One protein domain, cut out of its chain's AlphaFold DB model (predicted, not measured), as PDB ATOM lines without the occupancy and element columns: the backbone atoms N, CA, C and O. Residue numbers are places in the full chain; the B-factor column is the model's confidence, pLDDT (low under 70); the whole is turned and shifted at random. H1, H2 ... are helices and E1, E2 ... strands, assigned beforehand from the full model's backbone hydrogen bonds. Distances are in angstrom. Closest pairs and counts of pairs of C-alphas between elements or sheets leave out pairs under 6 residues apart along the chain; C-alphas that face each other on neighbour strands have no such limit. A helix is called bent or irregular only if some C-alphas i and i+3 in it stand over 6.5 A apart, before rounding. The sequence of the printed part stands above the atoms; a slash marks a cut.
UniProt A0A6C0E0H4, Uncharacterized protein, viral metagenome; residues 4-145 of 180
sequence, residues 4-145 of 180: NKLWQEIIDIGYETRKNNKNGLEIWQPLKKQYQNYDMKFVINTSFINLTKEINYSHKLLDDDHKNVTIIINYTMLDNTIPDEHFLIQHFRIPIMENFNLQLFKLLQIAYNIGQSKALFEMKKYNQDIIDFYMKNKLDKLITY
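This is residues 4 to 145 of the 180 residues of an uncharacterized protein of viral metagenome (UniProt A0A6C0E0H4). A small sheet of E2, E3 and E4 has helix H4 across one face; the long helix H5 lies beside H4 in the core, and H1 and H2 pack on H5, away from the sheet. The two-stranded sheet of E1 and E5 packs at one end of H5, where H5 begins, while H6 packs on E3 and E4. The printed part has 142 residues with seven named helices and five named strands, in the order H1 H2 E1 H3 E2 E3 E4 H4 E5 H5 H6 H7; it is mostly helix, and both sheets are antiparallel. It is compact, with a radius of gyration of the C-alphas of 14.3 A, and rounded, spanning 38 by 32 by 30 A.

Find the larger sheet in E2, residues 56 to 58, E3, residues 70 to 73, and E4, residues 76 to 79. Next comes H4, residues 83 to 97, 19.5 A long. From C-alpha 104 at (-38.783, 25.645, -25.872), H5, residues 104 to 122, runs 27.6 A to C-alpha 122 at (-44.706, 21.890, 0.850). Look back to C-alpha 4 at (-30.573, 26.852, -16.775), where H1, residues 4 to 19, begins its 22.4 A. H2, residues 24 to 35, is 16.8 A long and only just irregular: C-alphas 27 and 30 are 6.6 A apart. The rest are E1, residues 41 to 43, H3, 46 to 54, E5, 101 to 103, H6, 128 to 136, and H7, 142 to 145.

E2, E3 and E4 form a meander, each strand the antiparallel neighbour of the one before; look for N 70 and O 58 at 2.9 A, and N 78 and O 71 at 2.8 A. H4 and H6 are on one face of this sheet, giving two layers; the closest C-alphas of H4 and E4 are Leu 78 and Glu 85, 6.1 A. H5 is the hub. It touches H4 at a shallow tilt of 30 degrees, opposite ways, closest at C-alphas Phe 87 and Asn 113, 5.0 A. It touches H1 at a steep tilt of 45 degrees, closest at Tyr 15 and Gly 115, 3.9 A. With residues 104 to 112 alone it touches H2, closest at Tyr 35 and Phe 105, 5.3 A. H1 and H2 touch only at the corner, closest at Thr 17 and Gly 24, 6.2 A. H3 and H7 only just touch, with 3 pairs of C-alphas within 8 A, closest at Phe 48 and Thr 144, 6.2 A. E1 and E5 are antiparallel, with N 42 and O 102 at 2.8 A. Every O i to N i+4 pair is within hydrogen-bond range in H1, H3, H5 and H6, against 6 of 8 in H2 and 6 of 11 in H4; H7 is too short for such a pair.

The C-alphas farthest apart are those of Asn 37 and Tyr 75, 39.9 A. The printed part has no cut, and E2 to E3 is the one long link, 11 residues. Mean pLDDT of the printed part is 95.0, and no printed residue is under 70.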
ATOM      1  N   ASN A   4     -30.490  27.305 -18.165       91.56
ATOM      2  CA  ASN A   4     -30.573  26.852 -16.775       91.56
ATOM      3  C   ASN A   4     -31.164  27.945 -15.892       91.56
ATOM      4  O   ASN A   4     -32.040  27.685 -15.070       91.56
ATOM      5  N   LYS A   5     -30.720  29.185 -16.118       92.81
ATOM      6  CA  LYS A   5     -31.266  30.351 -15.430       92.81
ATOM      7  C   LYS A   5     -32.741  30.546 -15.777       92.81
ATOM      8  O   LYS A   5     -33.549  30.680 -14.870       92.81
ATOM      9  N   LEU A   6     -33.096  30.483 -17.064       94.62
ATOM     10  CA  LEU A   6     -34.496  30.593 -17.483       94.62
ATOM     11  C   LEU A   6     -35.365  29.481 -16.880       94.62
ATOM     12  O   LEU A   6     -36.470  29.741 -16.420       94.62
ATOM     13  N   TRP A   7     -34.880  28.241 -16.893       96.25
ATOM     14  CA  TRP A   7     -35.572  27.095 -16.309       96.25
ATOM     15  C   TRP A   7     -35.903  27.341 -14.836       96.25
ATOM     16  O   TRP A   7     -37.052  27.173 -14.435       96.25
ATOM     17  N   GLN A   8     -34.919  27.797 -14.057       97.19
ATOM     18  CA  GLN A   8     -35.121  28.099 -12.644       97.19
ATOM     19  C   GLN A   8     -36.073  29.284 -12.438       97.19
ATOM     20  O   GLN A   8     -36.993  29.174 -11.639       97.19
ATOM     21  N   GLU A   9     -35.928  30.365 -13.211       98.00
ATOM     22  CA  GLU A   9     -36.842  31.516 -13.153       98.00
ATOM     23  C   GLU A   9     -38.302  31.096 -13.391       98.00
ATOM     24  O   GLU A   9     -39.207  31.541 -12.688       98.00
ATOM     25  N   ILE A  10     -38.552  30.206 -14.356       98.56
ATOM     26  CA  ILE A  10     -39.907  29.728 -14.655       98.56
ATOM     27  C   ILE A  10     -40.440  28.791 -13.559       98.56
ATOM     28  O   ILE A  10     -41.632  28.859 -13.245       98.56
ATOM     29  N   ILE A  11     -39.582  27.968 -12.940       98.75
ATOM     30  CA  ILE A  11     -39.944  27.190 -11.741       98.75
ATOM     31  C   ILE A  11     -40.377  28.128 -10.616       98.75
ATOM     32  O   ILE A  11     -41.442  27.921 -10.036       98.75
ATOM     33  N   ASP A  12     -39.593  29.164 -10.327       98.75
ATOM     34  CA  ASP A  12     -39.869  30.090  -9.227       98.75
ATOM     35  C   ASP A  12     -41.207  30.817  -9.450       98.75
ATOM     36  O   ASP A  12     -42.027  30.923  -8.535       98.75
ATOM     37  N   ILE A  13     -41.494  31.228 -10.692       98.69
ATOM     38  CA  ILE A  13     -42.788  31.826 -11.058       98.69
ATOM     39  C   ILE A  13     -43.942  30.831 -10.849       98.69
ATOM     40  O   ILE A  13     -44.992  31.210 -10.320       98.69
ATOM     41  N   GLY A  14     -43.778  29.565 -11.245       98.69
ATOM     42  CA  GLY A  14     -44.788  28.520 -11.037       98.69
ATOM     43  C   GLY A  14     -45.058  28.251  -9.557       98.69
ATOM     44  O   GLY A  14     -46.216  28.194  -9.132       98.69
ATOM     45  N   TYR A  15     -43.995  28.169  -8.761       98.75
ATOM     46  CA  TYR A  15     -44.071  27.986  -7.315       98.75
ATOM     47  C   TYR A  15     -44.836  29.132  -6.647       98.75
ATOM     48  O   TYR A  15     -45.847  28.894  -5.984       98.75
ATOM     49  N   GLU A  16     -44.441  30.381  -6.906       98.62
ATOM     50  CA  GLU A  16     -45.110  31.556  -6.339       98.62
ATOM     51  C   GLU A  16     -46.563  31.684  -6.805       98.62
ATOM     52  O   GLU A  16     -47.431  32.130  -6.052       98.62
ATOM     53  N   THR A  17     -46.870  31.269  -8.033       98.31
ATOM     54  CA  THR A  17     -48.252  31.248  -8.525       98.31
ATOM     55  C   THR A  17     -49.114  30.320  -7.677       98.31
ATOM     56  O   THR A  17     -50.164  30.737  -7.183       98.31
ATOM     57  N   ARG A  18     -48.678  29.072  -7.472       98.12
ATOM     58  CA  ARG A  18     -49.463  28.073  -6.735       98.12
ATOM     59  C   ARG A  18     -49.529  28.381  -5.244       98.12
ATOM     60  O   ARG A  18     -50.617  28.294  -4.672       98.12
ATOM     61  N   LYS A  19     -48.407  28.791  -4.644       98.06
ATOM     62  CA  LYS A  19     -48.308  29.181  -3.230       98.06
ATOM     63  C   LYS A  19     -49.272  30.308  -2.872       98.06
ATOM     64  O   LYS A  19     -49.935  30.248  -1.844       98.06
ATOM     65  N   ASN A  20     -49.404  31.296  -3.754       97.81
ATOM     66  CA  ASN A  20     -50.289  32.444  -3.551       97.81
ATOM     67  C   ASN A  20     -51.700  32.242  -4.138       97.81
ATOM     68  O   ASN A  20     -52.438  33.214  -4.281       97.81
ATOM     69  N   ASN A  21     -52.068  31.009  -4.522       96.31
ATOM     70  CA  ASN A  21     -53.364  30.663  -5.125       96.31
ATOM     71  C   ASN A  21     -53.761  31.568  -6.317       96.31
ATOM     72  O   ASN A  21     -54.928  31.914  -6.492       96.31
ATOM     73  N   LYS A  22     -52.780  31.984  -7.128       97.50
ATOM     74  CA  LYS A  22     -53.008  32.806  -8.324       97.50
ATOM     75  C   LYS A  22     -53.535  31.949  -9.476       97.50
ATOM     76  O   LYS A  22     -53.299  30.741  -9.532       97.50
ATOM     77  N   ASN A  23     -54.198  32.588 -10.439       96.81
ATOM     78  CA  ASN A  23     -54.642  31.920 -11.659       96.81
ATOM     79  C   ASN A  23     -53.432  31.495 -12.509       96.81
ATOM     80  O   ASN A  23     -52.793  32.311 -13.174       96.81
ATOM     81  N   GLY A  24     -53.129  30.195 -12.501       95.44
ATOM     82  CA  GLY A  24     -51.958  29.666 -13.190       95.44
ATOM     83  C   GLY A  24     -51.988  29.847 -14.705       95.44
ATOM     84  O   GLY A  24     -50.933  30.060 -15.302       95.44
ATOM     85  N   LEU A  25     -53.173  29.817 -15.324       95.31
ATOM     86  CA  LEU A  25     -53.316  30.026 -16.761       95.31
ATOM     87  C   LEU A  25     -53.017  31.481 -17.128       95.31
ATOM     88  O   LEU A  25     -52.273  31.732 -18.072       95.31
ATOM     89  N   GLU A  26     -53.557  32.426 -16.363       97.88
ATOM     90  CA  GLU A  26     -53.352  33.860 -16.582       97.88
ATOM     91  C   GLU A  26     -51.869  34.245 -16.505       97.88
ATOM     92  O   GLU A  26     -51.373  34.956 -17.377       97.88
ATOM     93  N   ILE A  27     -51.136  33.700 -15.526       98.19
ATOM     94  CA  ILE A  27     -49.692  33.934 -15.382       98.19
ATOM     95  C   ILE A  27     -48.884  33.254 -16.500       98.19
ATOM     96  O   ILE A  27     -47.895  33.813 -16.980       98.19
ATOM     97  N   TRP A  28     -49.299  32.071 -16.960       97.88
ATOM     98  CA  TRP A  28     -48.570  31.320 -17.986       97.88
ATOM     99  C   TRP A  28     -48.708  31.909 -19.401       97.88
ATOM    100  O   TRP A  28     -47.747  31.882 -20.174       97.88
ATOM    101  N   GLN A  29     -49.875  32.451 -19.776       97.44
ATOM    102  CA  GLN A  29     -50.126  32.896 -21.159       97.44
ATOM    103  C   GLN A  29     -49.113  33.936 -21.687       97.44
ATOM    104  O   GLN A  29     -48.629  33.766 -22.815       97.44
ATOM    105  N   PRO A  30     -48.725  34.983 -20.929       97.50
ATOM    106  CA  PRO A  30     -47.695  35.925 -21.367       97.50
ATOM    107  C   PRO A  30     -46.335  35.258 -21.615       97.50
ATOM    108  O   PRO A  30     -45.700  35.530 -22.636       97.50
ATOM    109  N   LEU A  31     -45.918  34.343 -20.732       96.88
ATOM    110  CA  LEU A  31     -44.660  33.599 -20.854       96.88
ATOM    111  C   LEU A  31     -44.680  32.706 -22.097       96.88
ATOM    112  O   LEU A  31     -43.764  32.754 -22.921       96.88
ATOM    113  N   LYS A  32     -45.772  31.965 -22.308       96.75
ATOM    114  CA  LYS A  32     -45.979  31.179 -23.530       96.75
ATOM    115  C   LYS A  32     -45.828  32.055 -24.774       96.75
ATOM    116  O   LYS A  32     -45.063  31.711 -25.673       96.75
ATOM    117  N   LYS A  33     -46.499  33.210 -24.822       95.88
ATOM    118  CA  LYS A  33     -46.426  34.138 -25.963       95.88
ATOM    119  C   LYS A  33     -45.005  34.648 -26.214       95.88
ATOM    120  O   LYS A  33     -44.615  34.813 -27.371       95.88
ATOM    121  N   GLN A  34     -44.243  34.889 -25.151       94.56
ATOM    122  CA  GLN A  34     -42.856  35.334 -25.232       94.56
ATOM    123  C   GLN A  34     -41.945  34.264 -25.852       94.56
ATOM    124  O   GLN A  34     -41.130  34.597 -26.713       94.56
ATOM    125  N   TYR A  35     -42.099  32.995 -25.462       94.44
ATOM    126  CA  TYR A  35     -41.169  31.924 -25.843       94.44
ATOM    127  C   TYR A  35     -41.636  31.028 -27.000       94.44
ATOM    128  O   TYR A  35     -40.822  30.293 -27.555       94.44
ATOM    129  N   GLN A  36     -42.902  31.097 -27.429       94.81
ATOM    130  CA  GLN A  36     -43.441  30.213 -28.480       94.81
ATOM    131  C   GLN A  36     -42.791  30.378 -29.864       94.81
ATOM    132  O   GLN A  36     -42.842  29.462 -30.672       94.81
ATOM    133  N   ASN A  37     -42.172  31.531 -30.144       91.06
ATOM    134  CA  ASN A  37     -41.560  31.836 -31.446       91.06
ATOM    135  C   ASN A  37     -40.058  31.509 -31.515       91.06
ATOM    136  O   ASN A  37     -39.370  31.942 -32.443       91.06
ATOM    137  N   TYR A  38     -39.524  30.827 -30.502       89.75
ATOM    138  CA  TYR A  38     -38.151  30.344 -30.516       89.75
ATOM    139  C   TYR A  38     -38.121  29.002 -31.240       89.75
ATOM    140  O   TYR A  38     -38.704  28.029 -30.765       89.75
ATOM    141  N   ASP A  39     -37.425  28.952 -32.374       87.19
ATOM    142  CA  ASP A  39     -37.220  27.716 -33.128       87.19
ATOM    143  C   ASP A  39     -36.091  26.901 -32.498       87.19
ATOM    144  O   ASP A  39     -34.951  26.873 -32.958       87.19
ATOM    145  N   MET A  40     -36.400  26.324 -31.342       88.56
ATOM    146  CA  MET A  40     -35.514  25.419 -30.637       88.56
ATOM    147  C   MET A  40     -36.289  24.188 -30.216       88.56
ATOM    148  O   MET A  40     -37.366  24.289 -29.618       88.56
ATOM    149  N   LYS A  41     -35.694  23.038 -30.514       89.88
ATOM    150  CA  LYS A  41     -36.239  21.723 -30.225       89.88
ATOM    151  C   LYS A  41     -35.290  20.957 -29.318       89.88
ATOM    152  O   LYS A  41     -34.073  21.026 -29.475       89.88
ATOM    153  N   PHE A  42     -35.869  20.234 -28.374       92.06
ATOM    154  CA  PHE A  42     -35.162  19.482 -27.357       92.06
ATOM    155  C   PHE A  42     -35.573  18.024 -27.444       92.06
ATOM    156  O   PHE A  42     -36.734  17.678 -27.226       92.06
ATOM    157  N   VAL A  43     -34.595  17.169 -27.726       92.38
ATOM    158  CA  VAL A  43     -34.773  15.723 -27.629       92.38
ATOM    159  C   VAL A  43     -34.735  15.340 -26.151       92.38
ATOM    160  O   VAL A  43     -33.790  15.695 -25.432       92.38
ATOM    161  N   ILE A  44     -35.778  14.647 -25.700       93.62
ATOM    162  CA  ILE A  44     -35.893  14.150 -24.327       93.62
ATOM    163  C   ILE A  44     -34.816  13.086 -24.050       93.62
ATOM    164  O   ILE A  44     -34.346  12.374 -24.939       93.62
ATOM    165  N   ASN A  45     -34.396  12.973 -22.791       93.50
ATOM    166  CA  ASN A  45     -33.442  11.956 -22.366       93.50
ATOM    167  C   ASN A  45     -34.060  10.544 -22.438       93.50
ATOM    168  O   ASN A  45     -35.166  10.326 -21.945       93.50
ATOM    169  N   THR A  46     -33.330   9.566 -22.983       93.50
ATOM    170  CA  THR A  46     -33.773   8.161 -23.066       93.50
ATOM    171  C   THR A  46     -34.172   7.584 -21.707       93.50
ATOM    172  O   THR A  46     -35.126   6.817 -21.630       93.50
ATOM    173  N   SER A  47     -33.493   7.979 -20.625       94.00
ATOM    174  CA  SER A  47     -33.852   7.550 -19.264       94.00
ATOM    175  C   SER A  47     -35.275   7.962 -18.875       94.00
ATOM    176  O   SER A  47     -36.012   7.152 -18.322       94.00
ATOM    177  N   PHE A  48     -35.701   9.173 -19.239       96.00
ATOM    178  CA  PHE A  48     -37.071   9.622 -19.015       96.00
ATOM    179  C   PHE A  48     -38.066   8.872 -19.907       96.00
ATOM    180  O   PHE A  48     -39.134   8.489 -19.442       96.00
ATOM    181  N   ILE A  49     -37.716   8.606 -21.170       95.31
ATOM    182  CA  ILE A  49     -38.562   7.798 -22.065       95.31
ATOM    183  C   ILE A  49     -38.787   6.406 -21.464       95.31
ATOM    184  O   ILE A  49     -39.916   5.923 -21.440       95.31
ATOM    185  N   ASN A  50     -37.742   5.769 -20.938       95.56
ATOM    186  CA  ASN A  50     -37.867   4.468 -20.285       95.56
ATOM    187  C   ASN A  50     -38.737   4.549 -19.027       95.56
ATOM    188  O   ASN A  50     -39.655   3.748 -18.894       95.56
ATOM    189  N   LEU A  51     -38.550   5.580 -18.198       95.31
ATOM    190  CA  LEU A  51     -39.414   5.833 -17.044       95.31
ATOM    191  C   LEU A  51     -40.896   5.938 -17.441       95.31
ATOM    192  O   LEU A  51     -41.755   5.406 -16.746       95.31
ATOM    193  N   THR A  52     -41.220   6.571 -18.578       94.25
ATOM    194  CA  THR A  52     -42.621   6.665 -19.038       94.25
ATOM    195  C   THR A  52     -43.254   5.314 -19.387       94.25
ATOM    196  O   THR A  52     -44.474   5.204 -19.360       94.25
ATOM    197  N   LYS A  53     -42.443   4.293 -19.694       92.06
ATOM    198  CA  LYS A  53     -42.906   2.921 -19.962       92.06
ATOM    199  C   LYS A  53     -43.083   2.102 -18.683       92.06
ATOM    200  O   LYS A  53     -43.780   1.096 -18.706       92.06
ATOM    201  N   GLU A  54     -42.422   2.506 -17.601       91.25
ATOM    202  CA  GLU A  54     -42.500   1.851 -16.292       91.25
ATOM    203  C   GLU A  54     -43.713   2.323 -15.481       91.25
ATOM    204  O   GLU A  54     -44.199   1.596 -14.615       91.25
ATOM    205  N   ILE A  55     -44.217   3.529 -15.754       92.06
ATOM    206  CA  ILE A  55     -45.450   4.033 -15.142       92.06
ATOM    207  C   ILE A  55     -46.681   3.545 -15.911       92.06
ATOM    208  O   ILE A  55     -46.688   3.494 -17.142       92.06
ATOM    209  N   ASN A  56     -47.773   3.271 -15.194       92.62
ATOM    210  CA  ASN A  56     -49.050   2.964 -15.839       92.62
ATOM    211  C   ASN A  56     -49.706   4.272 -16.290       92.62
ATOM    212  O   ASN A  56     -50.497   4.857 -15.554       92.62
ATOM    213  N   TYR A  57     -49.331   4.747 -17.476       92.75
ATOM    214  CA  TYR A  57     -49.944   5.899 -18.128       92.75
ATOM    215  C   TYR A  57     -51.150   5.451 -18.955       92.75
ATOM    216  O   TYR A  57     -50.994   4.728 -19.941       92.75
ATOM    217  N   SER A  58     -52.349   5.908 -18.601       91.44
ATOM    218  CA  SER A  58     -53.569   5.602 -19.351       91.44
ATOM    219  C   SER A  58     -54.358   6.858 -19.690       91.44
ATOM    220  O   SER A  58     -54.478   7.780 -18.890       91.44
ATOM    221  N   HIS A  59     -54.916   6.879 -20.894       87.62
ATOM    222  CA  HIS A  59     -55.837   7.899 -21.385       87.62
ATOM    223  C   HIS A  59     -56.955   7.202 -22.165       87.62
ATOM    224  O   HIS A  59     -56.801   6.059 -22.604       87.62
ATOM    225  N   LYS A  60     -58.107   7.860 -22.311       82.25
ATOM    226  CA  LYS A  60     -59.228   7.300 -23.076       82.25
ATOM    227  C   LYS A  60     -58.882   7.281 -24.571       82.25
ATOM    228  O   LYS A  60     -58.283   8.224 -25.070       82.25
ATOM    229  N   LEU A  61     -59.340   6.250 -25.288       71.38
ATOM    230  CA  LEU A  61     -59.102   6.045 -26.731       71.38
ATOM    231  C   LEU A  61     -59.534   7.214 -27.640       71.38
ATOM    232  O   LEU A  61     -59.077   7.288 -28.770       71.38
ATOM    233  N   LEU A  62     -60.417   8.098 -27.167       80.69
ATOM    234  CA  LEU A  62     -60.942   9.251 -27.915       80.69
ATOM    235  C   LEU A  62     -60.516  10.591 -27.295       80.69
ATOM    236  O   LEU A  62     -61.197  11.604 -27.449       80.69
ATOM    237  N   ASP A  63     -59.436  10.586 -26.520       83.50
ATOM    238  CA  ASP A  63     -58.906  11.764 -25.846       83.50
ATOM    239  C   ASP A  63     -57.558  12.156 -26.448       83.50
ATOM    240  O   ASP A  63     -56.515  12.010 -25.812       83.50
ATOM    241  N   ASP A  64     -57.599  12.665 -27.682       82.88
ATOM    242  CA  ASP A  64     -56.420  13.116 -28.441       82.88
ATOM    243  C   ASP A  64     -55.637  14.210 -27.700       82.88
ATOM    244  O   ASP A  64     -54.420  14.345 -27.827       82.88
ATOM    245  N   ASP A  65     -56.340  14.984 -26.871       86.94
ATOM    246  CA  ASP A  65     -55.748  16.000 -26.016       86.94
ATOM    247  C   ASP A  65     -55.275  15.433 -24.675       86.94
ATOM    248  O   ASP A  65     -54.768  16.196 -23.860       86.94
ATOM    249  N   HIS A  66     -55.441  14.148 -24.374       90.12
ATOM    250  CA  HIS A  66     -55.018  13.543 -23.112       90.12
ATOM    251  C   HIS A  66     -55.542  14.330 -21.881       90.12
ATOM    252  O   HIS A  66     -54.809  14.575 -20.919       90.12
ATOM    253  N   LYS A  67     -56.779  14.840 -21.919       89.00
ATOM    254  CA  LYS A  67     -57.385  15.635 -20.831       89.00
ATOM    255  C   LYS A  67     -57.729  14.791 -19.601       89.00
ATOM    256  O   LYS A  67     -57.665  15.301 -18.488       89.00
ATOM    257  N   ASN A  68     -58.044  13.518 -19.797       91.62
ATOM    258  CA  ASN A  68     -58.482  12.544 -18.796       91.62
ATOM    259  C   ASN A  68     -57.404  11.472 -18.587       91.62
ATOM    260  O   ASN A  68     -57.676  10.272 -18.634       91.62
ATOM    261  N   VAL A  69     -56.157  11.916 -18.451       94.56
ATOM    262  CA  VAL A  69     -55.029  11.033 -18.160       94.56
ATOM    263  C   VAL A  69     -55.063  10.618 -16.704       94.56
ATOM    264  O   VAL A  69     -55.222  11.464 -15.826       94.56
ATOM    265  N   THR A  70     -54.784   9.344 -16.466       96.12
ATOM    266  CA  THR A  70     -54.407   8.835 -15.154       96.12
ATOM    267  C   THR A  70     -53.001   8.248 -15.205       96.12
ATOM    268  O   THR A  70     -52.595   7.663 -16.215       96.12
ATOM    269  N   ILE A  71     -52.250   8.404 -14.118       95.88
ATOM    270  CA  ILE A  71     -50.949   7.750 -13.930       95.88
ATOM    271  C   ILE A  71     -50.937   7.000 -12.604       95.88
ATOM    272  O   ILE A  71     -51.441   7.512 -11.609       95.88
ATOM    273  N   ILE A  72     -50.355   5.801 -12.574       95.06
ATOM    274  CA  ILE A  72     -50.119   5.073 -11.319       95.06
ATOM    275  C   ILE A  72     -48.625   5.082 -11.014       95.06
ATOM    276  O   ILE A  72     -47.818   4.622 -11.822       95.06
ATOM    277  N   ILE A  73     -48.275   5.589  -9.834       93.75
ATOM    278  CA  ILE A  73     -46.917   5.639  -9.293       93.75
ATOM    279  C   ILE A  73     -46.966   5.015  -7.901       93.75
ATOM    280  O   ILE A  73     -47.699   5.501  -7.046       93.75
ATOM    281  N   ASN A  74     -46.200   3.945  -7.663       90.38
ATOM    282  CA  ASN A  74     -46.145   3.257  -6.362       90.38
ATOM    283  C   ASN A  74     -47.545   2.996  -5.766       90.38
ATOM    284  O   ASN A  74     -47.831   3.384  -4.639       90.38
ATOM    285  N   TYR A  75     -48.447   2.396  -6.554       91.69
ATOM    286  CA  TYR A  75     -49.848   2.114  -6.182       91.69
ATOM    287  C   TYR A  75     -50.743   3.340  -5.919       91.69
ATOM    288  O   TYR A  75     -51.938   3.179  -5.688       91.69
ATOM    289  N   THR A  76     -50.213   4.560  -6.015       94.62
ATOM    290  CA  THR A  76     -50.998   5.795  -5.966       94.62
ATOM    291  C   THR A  76     -51.457   6.154  -7.372       94.62
ATOM    292  O   THR A  76     -50.632   6.341  -8.268       94.62
ATOM    293  N   MET A  77     -52.770   6.251  -7.569       96.06
ATOM    294  CA  MET A  77     -53.363   6.746  -8.809       96.06
ATOM    295  C   MET A  77     -53.493   8.266  -8.743       96.06
ATOM    296  O   MET A  77     -54.006   8.790  -7.758       96.06
ATOM    297  N   LEU A  78     -53.054   8.946  -9.795       96.31
ATOM    298  CA  LEU A  78     -53.249  10.376 -10.001       96.31
ATOM    299  C   LEU A  78     -54.125  10.593 -11.236       96.31
ATOM    300  O   LEU A  78     -53.967   9.881 -12.230       96.31
ATOM    301  N   ASP A  79     -54.998  11.592 -11.189       95.38
ATOM    302  CA  ASP A  79     -55.993  11.939 -12.197       95.38
ATOM    303  C   ASP A  79     -55.834  13.401 -12.645       95.38
ATOM    304  O   ASP A  79     -55.860  14.346 -11.857       95.38
ATOM    305  N   ASN A  80     -55.684  13.613 -13.953       95.44
ATOM    306  CA  ASN A  80     -55.461  14.938 -14.529       95.44
ATOM    307  C   ASN A  80     -56.670  15.879 -14.397       95.44
ATOM    308  O   ASN A  80     -56.534  17.084 -14.615       95.44
ATOM    309  N   THR A  81     -57.846  15.353 -14.061       93.56
ATOM    310  CA  THR A  81     -59.038  16.153 -13.763       93.56
ATOM    311  C   THR A  81     -58.999  16.757 -12.358       93.56
ATOM    312  O   THR A  81     -59.687  17.749 -12.107       93.56
ATOM    313  N   ILE A  82     -58.158  16.226 -11.461       94.81
ATOM    314  CA  ILE A  82     -57.941  16.773 -10.123       94.81
ATOM    315  C   ILE A  82     -56.954  17.947 -10.231       94.81
ATOM    316  O   ILE A  82     -55.804  17.746 -10.631       94.81
ATOM    317  N   PRO A  83     -57.357  19.186  -9.865       91.00
ATOM    318  CA  PRO A  83     -56.551  20.382 -10.117       91.00
ATOM    319  C   PRO A  83     -55.140  20.338  -9.532       91.00
ATOM    320  O   PRO A  83     -54.209  20.833 -10.159       91.00
ATOM    321  N   ASP A  84     -54.973  19.757  -8.343       93.06
ATOM    322  CA  ASP A  84     -53.667  19.676  -7.689       93.06
ATOM    323  C   ASP A  84     -52.778  18.613  -8.355       93.06
ATOM    324  O   ASP A  84     -51.596  18.845  -8.574       93.06
ATOM    325  N   GLU A  85     -53.337  17.477  -8.768       95.62
ATOM    326  CA  GLU A  85     -52.583  16.360  -9.351       95.62
ATOM    327  C   GLU A  85     -52.147  16.627 -10.793       95.62
ATOM    328  O   GLU A  85     -51.081  16.172 -11.227       95.62
ATOM    329  N   HIS A  86     -52.942  17.429 -11.503       95.12
ATOM    330  CA  HIS A  86     -52.711  17.846 -12.878       95.12
ATOM    331  C   HIS A  86     -51.270  18.323 -13.110       95.12
ATOM    332  O   HIS A  86     -50.669  17.938 -14.116       95.12
ATOM    333  N   PHE A  87     -50.694  19.116 -12.193       96.56
ATOM    334  CA  PHE A  87     -49.363  19.705 -12.378       96.56
ATOM    335  C   PHE A  87     -48.294  18.626 -12.535       96.56
ATOM    336  O   PHE A  87     -47.537  18.660 -13.504       96.56
ATOM    337  N   LEU A  88     -48.293  17.622 -11.656       97.06
ATOM    338  CA  LEU A  88     -47.345  16.517 -11.728       97.06
ATOM    339  C   LEU A  88     -47.567  15.666 -12.984       97.06
ATOM    340  O   LEU A  88     -46.610  15.293 -13.662       97.06
ATOM    341  N   ILE A  89     -48.824  15.400 -13.347       97.38
ATOM    342  CA  ILE A  89     -49.158  14.616 -14.545       97.38
ATOM    343  C   ILE A  89     -48.627  15.285 -15.817       97.38
ATOM    344  O   ILE A  89     -48.151  14.601 -16.731       97.38
ATOM    345  N   GLN A  90     -48.631  16.623 -15.879       97.19
ATOM    346  CA  GLN A  90     -48.094  17.352 -17.030       97.19
ATOM    347  C   GLN A  90     -46.611  17.065 -17.300       97.19
ATOM    348  O   GLN A  90     -46.177  17.210 -18.444       97.19
ATOM    349  N   HIS A  91     -45.846  16.615 -16.302       97.56
ATOM    350  CA  HIS A  91     -44.433  16.276 -16.472       97.56
ATOM    351  C   HIS A  91     -44.250  15.094 -17.429       97.56
ATOM    352  O   HIS A  91     -43.235  15.028 -18.113       97.56
ATOM    353  N   PHE A  92     -45.242  14.200 -17.503       97.31
ATOM    354  CA  PHE A  92     -45.275  13.043 -18.399       97.31
ATOM    355  C   PHE A  92     -46.109  13.315 -19.645       97.31
ATOM    356  O   PHE A  92     -45.668  13.049 -20.762       97.31
ATOM    357  N   ARG A  93     -47.299  13.901 -19.464       96.69
ATOM    358  CA  ARG A  93     -48.238  14.167 -20.558       96.69
ATOM    359  C   ARG A  93     -47.632  15.067 -21.633       96.69
ATOM    360  O   ARG A  93     -47.787  14.759 -22.808       96.69
ATOM    361  N   ILE A  94     -46.931  16.145 -21.262       96.94
ATOM    362  CA  ILE A  94     -46.359  17.074 -22.250       96.94
ATOM    363  C   ILE A  94     -45.317  16.368 -23.139       96.94
ATOM    364  O   ILE A  94     -45.491  16.406 -24.354       96.94
ATOM    365  N   PRO A  95     -44.275  15.693 -22.604       96.75
ATOM    366  CA  PRO A  95     -43.348  14.928 -23.439       96.75
ATOM    367  C   PRO A  95     -44.015  13.871 -24.320       96.75
ATOM    368  O   PRO A  95     -43.656  13.771 -25.488       96.75
ATOM    369  N   ILE A  96     -44.984  13.117 -23.787       95.56
ATOM    370  CA  ILE A  96     -45.684  12.062 -24.535       95.56
ATOM    371  C   ILE A  96     -46.446  12.661 -25.725       95.56
ATOM    372  O   ILE A  96     -46.261  12.211 -26.852       95.56
ATOM    373  N   MET A  97     -47.236  13.717 -25.501       95.06
ATOM    374  CA  MET A  97     -48.015  14.373 -26.561       95.06
ATOM    375  C   MET A  97     -47.144  15.027 -27.640       95.06
ATOM    376  O   MET A  97     -47.553  15.142 -28.791       95.06
ATOM    377  N   GLU A  98     -45.938  15.467 -27.284       95.25
ATOM    378  CA  GLU A  98     -44.983  16.076 -28.216       95.25
ATOM    379  C   GLU A  98     -44.042  15.033 -28.851       95.25
ATOM    380  O   GLU A  98     -43.004  15.392 -29.410       95.25
ATOM    381  N   ASN A  99     -44.359  13.735 -28.748       95.12
ATOM    382  CA  ASN A  99     -43.536  12.632 -29.259       95.12
ATOM    383  C   ASN A  99     -42.068  12.725 -28.810       95.12
ATOM    384  O   ASN A  99     -41.138  12.491 -29.583       95.12
ATOM    385  N   PHE A 100     -41.860  13.116 -27.550       95.75
ATOM    386  CA  PHE A 100     -40.553  13.273 -26.912       95.75
ATOM    387  C   PHE A 100     -39.608  14.267 -27.614       95.75
ATOM    388  O   PHE A 100     -38.384  14.199 -27.455       95.75
ATOM    389  N   ASN A 101     -40.175  15.227 -28.352       94.44
ATOM    390  CA  ASN A 101     -39.451  16.306 -29.010       94.44
ATOM    391  C   ASN A 101     -40.067  17.665 -28.650       94.44
ATOM    392  O   ASN A 101     -41.026  18.126 -29.264       94.44
ATOM    393  N   LEU A 102     -39.515  18.318 -27.628       95.12
ATOM    394  CA  LEU A 102     -40.117  19.509 -27.039       95.12
ATOM    395  C   LEU A 102     -39.660  20.793 -27.721       95.12
ATOM    396  O   LEU A 102     -38.467  21.067 -27.825       95.12
ATOM    397  N   GLN A 103     -40.609  21.659 -28.062       94.81
ATOM    398  CA  GLN A 103     -40.312  23.071 -28.300       94.81
ATOM    399  C   GLN A 103     -39.956  23.784 -26.986       94.81
ATOM    400  O   GLN A 103     -40.407  23.384 -25.909       94.81
ATOM    401  N   LEU A 104     -39.203  24.887 -27.061       94.44
ATOM    402  CA  LEU A 104     -38.783  25.645 -25.872       94.44
ATOM    403  C   LEU A 104     -39.933  25.977 -24.924       94.44
ATOM    404  O   LEU A 104     -39.835  25.702 -23.735       94.44
ATOM    405  N   PHE A 105     -41.032  26.543 -25.418       96.06
ATOM    406  CA  PHE A 105     -42.118  26.928 -24.518       96.06
ATOM    407  C   PHE A 105     -42.782  25.717 -23.837       96.06
ATOM    408  O   PHE A 105     -43.296  25.871 -22.737       96.06
ATOM    409  N   LYS A 106     -42.754  24.522 -24.449       97.50
ATOM    410  CA  LYS A 106     -43.258  23.281 -23.839       97.50
ATOM    411  C   LYS A 106     -42.324  22.790 -22.740       97.50
ATOM    412  O   LYS A 106     -42.789  22.426 -21.667       97.50
ATOM    413  N   LEU A 107     -41.013  22.872 -22.968       97.12
ATOM    414  CA  LEU A 107     -40.011  22.624 -21.933       97.12
ATOM    415  C   LEU A 107     -40.209  23.579 -20.742       97.12
ATOM    416  O   LEU A 107     -40.253  23.146 -19.597       97.12
ATOM    417  N   LEU A 108     -40.425  24.869 -21.000       97.88
ATOM    418  CA  LEU A 108     -40.710  25.845 -19.942       97.88
ATOM    419  C   LEU A 108     -42.080  25.633 -19.285       97.88
ATOM    420  O   LEU A 108     -42.237  25.924 -18.107       97.88
ATOM    421  N   GLN A 109     -43.062  25.084 -20.001       98.38
ATOM    422  CA  GLN A 109     -44.336  24.696 -19.395       98.38
ATOM    423  C   GLN A 109     -44.132  23.595 -18.347       98.38
ATOM    424  O   GLN A 109     -44.743  23.646 -17.285       98.38
ATOM    425  N   ILE A 110     -43.242  22.631 -18.611       98.50
ATOM    426  CA  ILE A 110     -42.847  21.621 -17.618       98.50
ATOM    427  C   ILE A 110     -42.172  22.300 -16.418       98.50
ATOM    428  O   ILE A 110     -42.563  22.029 -15.289       98.50
ATOM    429  N   ALA A 111     -41.240  23.235 -16.643       98.56
ATOM    430  CA  ALA A 111     -40.614  24.023 -15.572       98.56
ATOM    431  C   ALA A 111     -41.653  24.741 -14.691       98.56
ATOM    432  O   ALA A 111     -41.583  24.708 -13.465       98.56
ATOM    433  N   TYR A 112     -42.666  25.340 -15.308       98.75
ATOM    434  CA  TYR A 112     -43.729  26.030 -14.589       98.75
ATOM    435  C   TYR A 112     -44.543  25.063 -13.712       98.75
ATOM    436  O   TYR A 112     -44.724  25.311 -12.518       98.75
ATOM    437  N   ASN A 113     -44.941  23.913 -14.267       98.62
ATOM    438  CA  ASN A 113     -45.652  22.864 -13.529       98.62
ATOM    439  C   ASN A 113     -44.799  22.244 -12.405       98.62
ATOM    440  O   ASN A 113     -45.338  21.897 -11.353       98.62
ATOM    441  N   ILE A 114     -43.472  22.161 -12.577       98.69
ATOM    442  CA  ILE A 114     -42.534  21.757 -11.518       98.69
ATOM    443  C   ILE A 114     -42.645  22.708 -10.329       98.69
ATOM    444  O   ILE A 114     -42.758  22.251  -9.192       98.69
ATOM    445  N   GLY A 115     -42.642  24.019 -10.576       98.69
ATOM    446  CA  GLY A 115     -42.840  25.020  -9.530       98.69
ATOM    447  C   GLY A 115     -44.156  24.820  -8.779       98.69
ATOM    448  O   GLY A 115     -44.174  24.772  -7.549       98.69
ATOM    449  N   GLN A 116     -45.251  24.629  -9.516       98.50
ATOM    450  CA  GLN A 116     -46.575  24.412  -8.930       98.50
ATOM    451  C   GLN A 116     -46.627  23.119  -8.097       98.50
ATOM    452  O   GLN A 116     -47.108  23.139  -6.964       98.50
ATOM    453  N   SER A 117     -46.046  22.028  -8.598       98.19
ATOM    454  CA  SER A 117     -45.934  20.758  -7.868       98.19
ATOM    455  C   SER A 117     -45.108  20.910  -6.585       98.19
ATOM    456  O   SER A 117     -45.512  20.419  -5.535       98.19
ATOM    457  N   LYS A 118     -43.998  21.665  -6.622       98.38
ATOM    458  CA  LYS A 118     -43.171  21.950  -5.434       98.38
ATOM    459  C   LYS A 118     -43.949  22.672  -4.335       98.38
ATOM    460  O   LYS A 118     -43.850  22.282  -3.175       98.38
ATOM    461  N   ALA A 119     -44.759  23.669  -4.690       98.38
ATOM    462  CA  ALA A 119     -45.614  24.349  -3.715       98.38
ATOM    463  C   ALA A 119     -46.616  23.373  -3.071       98.38
ATOM    464  O   ALA A 119     -46.832  23.405  -1.863       98.38
ATOM    465  N   LEU A 120     -47.184  22.455  -3.856       97.88
ATOM    466  CA  LEU A 120     -48.097  21.429  -3.349       97.88
ATOM    467  C   LEU A 120     -47.404  20.383  -2.460       97.88
ATOM    468  O   LEU A 120     -48.015  19.921  -1.494       97.88
ATOM    469  N   PHE A 121     -46.139  20.040  -2.730       97.81
ATOM    470  CA  PHE A 121     -45.337  19.196  -1.834       97.81
ATOM    471  C   PHE A 121     -45.165  19.853  -0.460       97.81
ATOM    472  O   PHE A 121     -45.417  19.212   0.558       97.81
ATOM    473  N   GLU A 122     -44.826  21.144  -0.414       97.31
ATOM    474  CA  GLU A 122     -44.706  21.890   0.850       97.31
ATOM    475  C   GLU A 122     -46.041  21.999   1.598       97.31
ATOM    476  O   GLU A 122     -46.086  21.910   2.826       97.31
ATOM    477  N   MET A 123     -47.146  22.119   0.858       96.75
ATOM    478  CA  MET A 123     -48.508  22.103   1.400       96.75
ATOM    479  C   MET A 123     -48.998  20.695   1.787       96.75
ATOM    480  O   MET A 123     -50.152  20.557   2.196       96.75
ATOM    481  N   LYS A 124     -48.154  19.659   1.658       96.06
ATOM    482  CA  LYS A 124     -48.464  18.250   1.962       96.06
ATOM    483  C   LYS A 124     -49.695  17.722   1.215       96.06
ATOM    484  O   LYS A 124     -50.489  16.961   1.762       96.06
ATOM    485  N   LYS A 125     -49.870  18.153  -0.038       96.25
ATOM    486  CA  LYS A 125     -50.978  17.724  -0.910       96.25
ATOM    487  C   LYS A 125     -50.723  16.389  -1.604       96.25
ATOM    488  O   LYS A 125     -51.667  15.763  -2.063       96.25
ATOM    489  N   TYR A 126     -49.469  15.952  -1.642       94.62
ATOM    490  CA  TYR A 126     -49.071  14.637  -2.131       94.62
ATOM    491  C   TYR A 126     -48.595  13.765  -0.973       94.62
ATOM    492  O   TYR A 126     -48.047  14.270   0.010       94.62
ATOM    493  N   ASN A 127     -48.784  12.452  -1.105       94.19
ATOM    494  CA  ASN A 127     -48.198  11.493  -0.177       94.19
ATOM    495  C   ASN A 127     -46.671  11.390  -0.375       94.19
ATOM    496  O   ASN A 127     -46.120  11.840  -1.384       94.19
ATOM    497  N   GLN A 128     -45.991  10.795   0.607       95.12
ATOM    498  CA  GLN A 128     -44.532  10.706   0.599       95.12
ATOM    499  C   GLN A 128     -44.006   9.830  -0.547       95.12
ATOM    500  O   GLN A 128     -43.003  10.189  -1.152       95.12
ATOM    501  N   ASP A 129     -44.708   8.757  -0.921       95.38
ATOM    502  CA  ASP A 129     -44.278   7.853  -1.997       95.38
ATOM    503  C   ASP A 129     -44.194   8.553  -3.360       95.38
ATOM    504  O   ASP A 129     -43.271   8.300  -4.140       95.38
ATOM    505  N   ILE A 130     -45.136   9.460  -3.647       96.62
ATOM    506  CA  ILE A 130     -45.108  10.301  -4.848       96.62
ATOM    507  C   ILE A 130     -43.919  11.266  -4.803       96.62
ATOM    508  O   ILE A 130     -43.218  11.423  -5.806       96.62
ATOM    509  N   ILE A 131     -43.672  11.899  -3.653       97.25
ATOM    510  CA  ILE A 131     -42.554  12.835  -3.471       97.25
ATOM    511  C   ILE A 131     -41.212  12.102  -3.623       97.25
ATOM    512  O   ILE A 131     -40.316  12.577  -4.323       97.25
ATOM    513  N   ASP A 132     -41.077  10.916  -3.041       97.25
ATOM    514  CA  ASP A 132     -39.860  10.113  -3.113       97.25
ATOM    515  C   ASP A 132     -39.603   9.630  -4.539       97.25
ATOM    516  O   ASP A 132     -38.487   9.761  -5.050       97.25
ATOM    517  N   PHE A 133     -40.642   9.152  -5.233       96.88
ATOM    518  CA  PHE A 133     -40.556   8.829  -6.654       96.88
ATOM    519  C   PHE A 133     -40.112  10.042  -7.482       96.88
ATOM    520  O   PHE A 133     -39.237   9.925  -8.345       96.88
ATOM    521  N   TYR A 134     -40.684  11.213  -7.205       97.62
ATOM    522  CA  TYR A 134     -40.373  12.457  -7.897       97.62
ATOM    523  C   TYR A 134     -38.896  12.846  -7.753       97.62
ATOM    524  O   TYR A 134     -38.217  13.134  -8.746       97.62
ATOM    525  N   MET A 135     -38.383  12.813  -6.522       97.50
ATOM    526  CA  MET A 135     -37.006  13.189  -6.204       97.50
ATOM    527  C   MET A 135     -36.002  12.148  -6.707       97.50
ATOM    528  O   MET A 135     -34.986  12.517  -7.302       97.50
ATOM    529  N   LYS A 136     -36.306  10.852  -6.555       97.31
ATOM    530  CA  LYS A 136     -35.486   9.739  -7.063       97.31
ATOM    531  C   LYS A 136     -35.255   9.850  -8.569       97.31
ATOM    532  O   LYS A 136     -34.127   9.686  -9.032       97.31
ATOM    533  N   ASN A 137     -36.306  10.177  -9.320       97.12
ATOM    534  CA  ASN A 137     -36.258  10.321 -10.776       97.12
ATOM    535  C   ASN A 137     -35.839  11.721 -11.247       97.12
ATOM    536  O   ASN A 137     -35.804  11.978 -12.450       97.12
ATOM    537  N   LYS A 138     -35.496  12.627 -10.318       97.19
ATOM    538  CA  LYS A 138     -35.013  13.985 -10.616       97.19
ATOM    539  C   LYS A 138     -35.966  14.751 -11.540       97.19
ATOM    540  O   LYS A 138     -35.525  15.479 -12.432       97.19
ATOM    541  N   LEU A 139     -37.276  14.598 -11.341       97.31
ATOM    542  CA  LEU A 139     -38.305  15.205 -12.196       97.31
ATOM    543  C   LEU A 139     -38.361  16.741 -12.091       97.31
ATOM    544  O   LEU A 139     -39.107  17.377 -12.827       97.31
ATOM    545  N   ASP A 140     -37.576  17.363 -11.206       97.56
ATOM    546  CA  ASP A 140     -37.406  18.819 -11.144       97.56
ATOM    547  C   ASP A 140     -36.197  19.342 -11.932       97.56
ATOM    548  O   ASP A 140     -35.976  20.557 -12.006       97.56
ATOM    549  N   LYS A 141     -35.370  18.452 -12.490       96.50
ATOM    550  CA  LYS A 141     -34.109  18.830 -13.131       96.50
ATOM    551  C   LYS A 141     -34.260  18.925 -14.640       96.50
ATOM    552  O   LYS A 141     -34.770  18.021 -15.290       96.50
ATOM    553  N   LEU A 142     -33.688  19.981 -15.216       95.38
ATOM    554  CA  LEU A 142     -33.646  20.189 -16.665       95.38
ATOM    555  C   LEU A 142     -33.021  18.997 -17.417       95.38
ATOM    556  O   LEU A 142     -33.516  18.610 -18.470       95.38
ATOM    557  N   ILE A 143     -31.978  18.374 -16.853       93.81
ATOM    558  CA  ILE A 143     -31.267  17.224 -17.455       93.81
ATOM    559  C   ILE A 143     -32.164  15.998 -17.695       93.81
ATOM    560  O   ILE A 143     -31.868  15.165 -18.553       93.81
ATOM    561  N   THR A 144     -33.272  15.894 -16.964       95.31
ATOM    562  CA  THR A 144     -34.279  14.844 -17.146       95.31
ATOM    563  C   THR A 144     -35.019  15.017 -18.472       95.31
ATOM    564  O   THR A 144     -35.339  14.043 -19.147       95.31
ATOM    565  N   TYR A 145     -35.221  16.266 -18.897       94.81
ATOM    566  CA  TYR A 145     -36.029  16.621 -20.063       94.81
ATOM    567  C   TYR A 145     -35.206  17.029 -21.287       94.81
ATOM    568  O   TYR A 145     -35.766  17.251 -22.355       94.81
TER     569      TYR A 145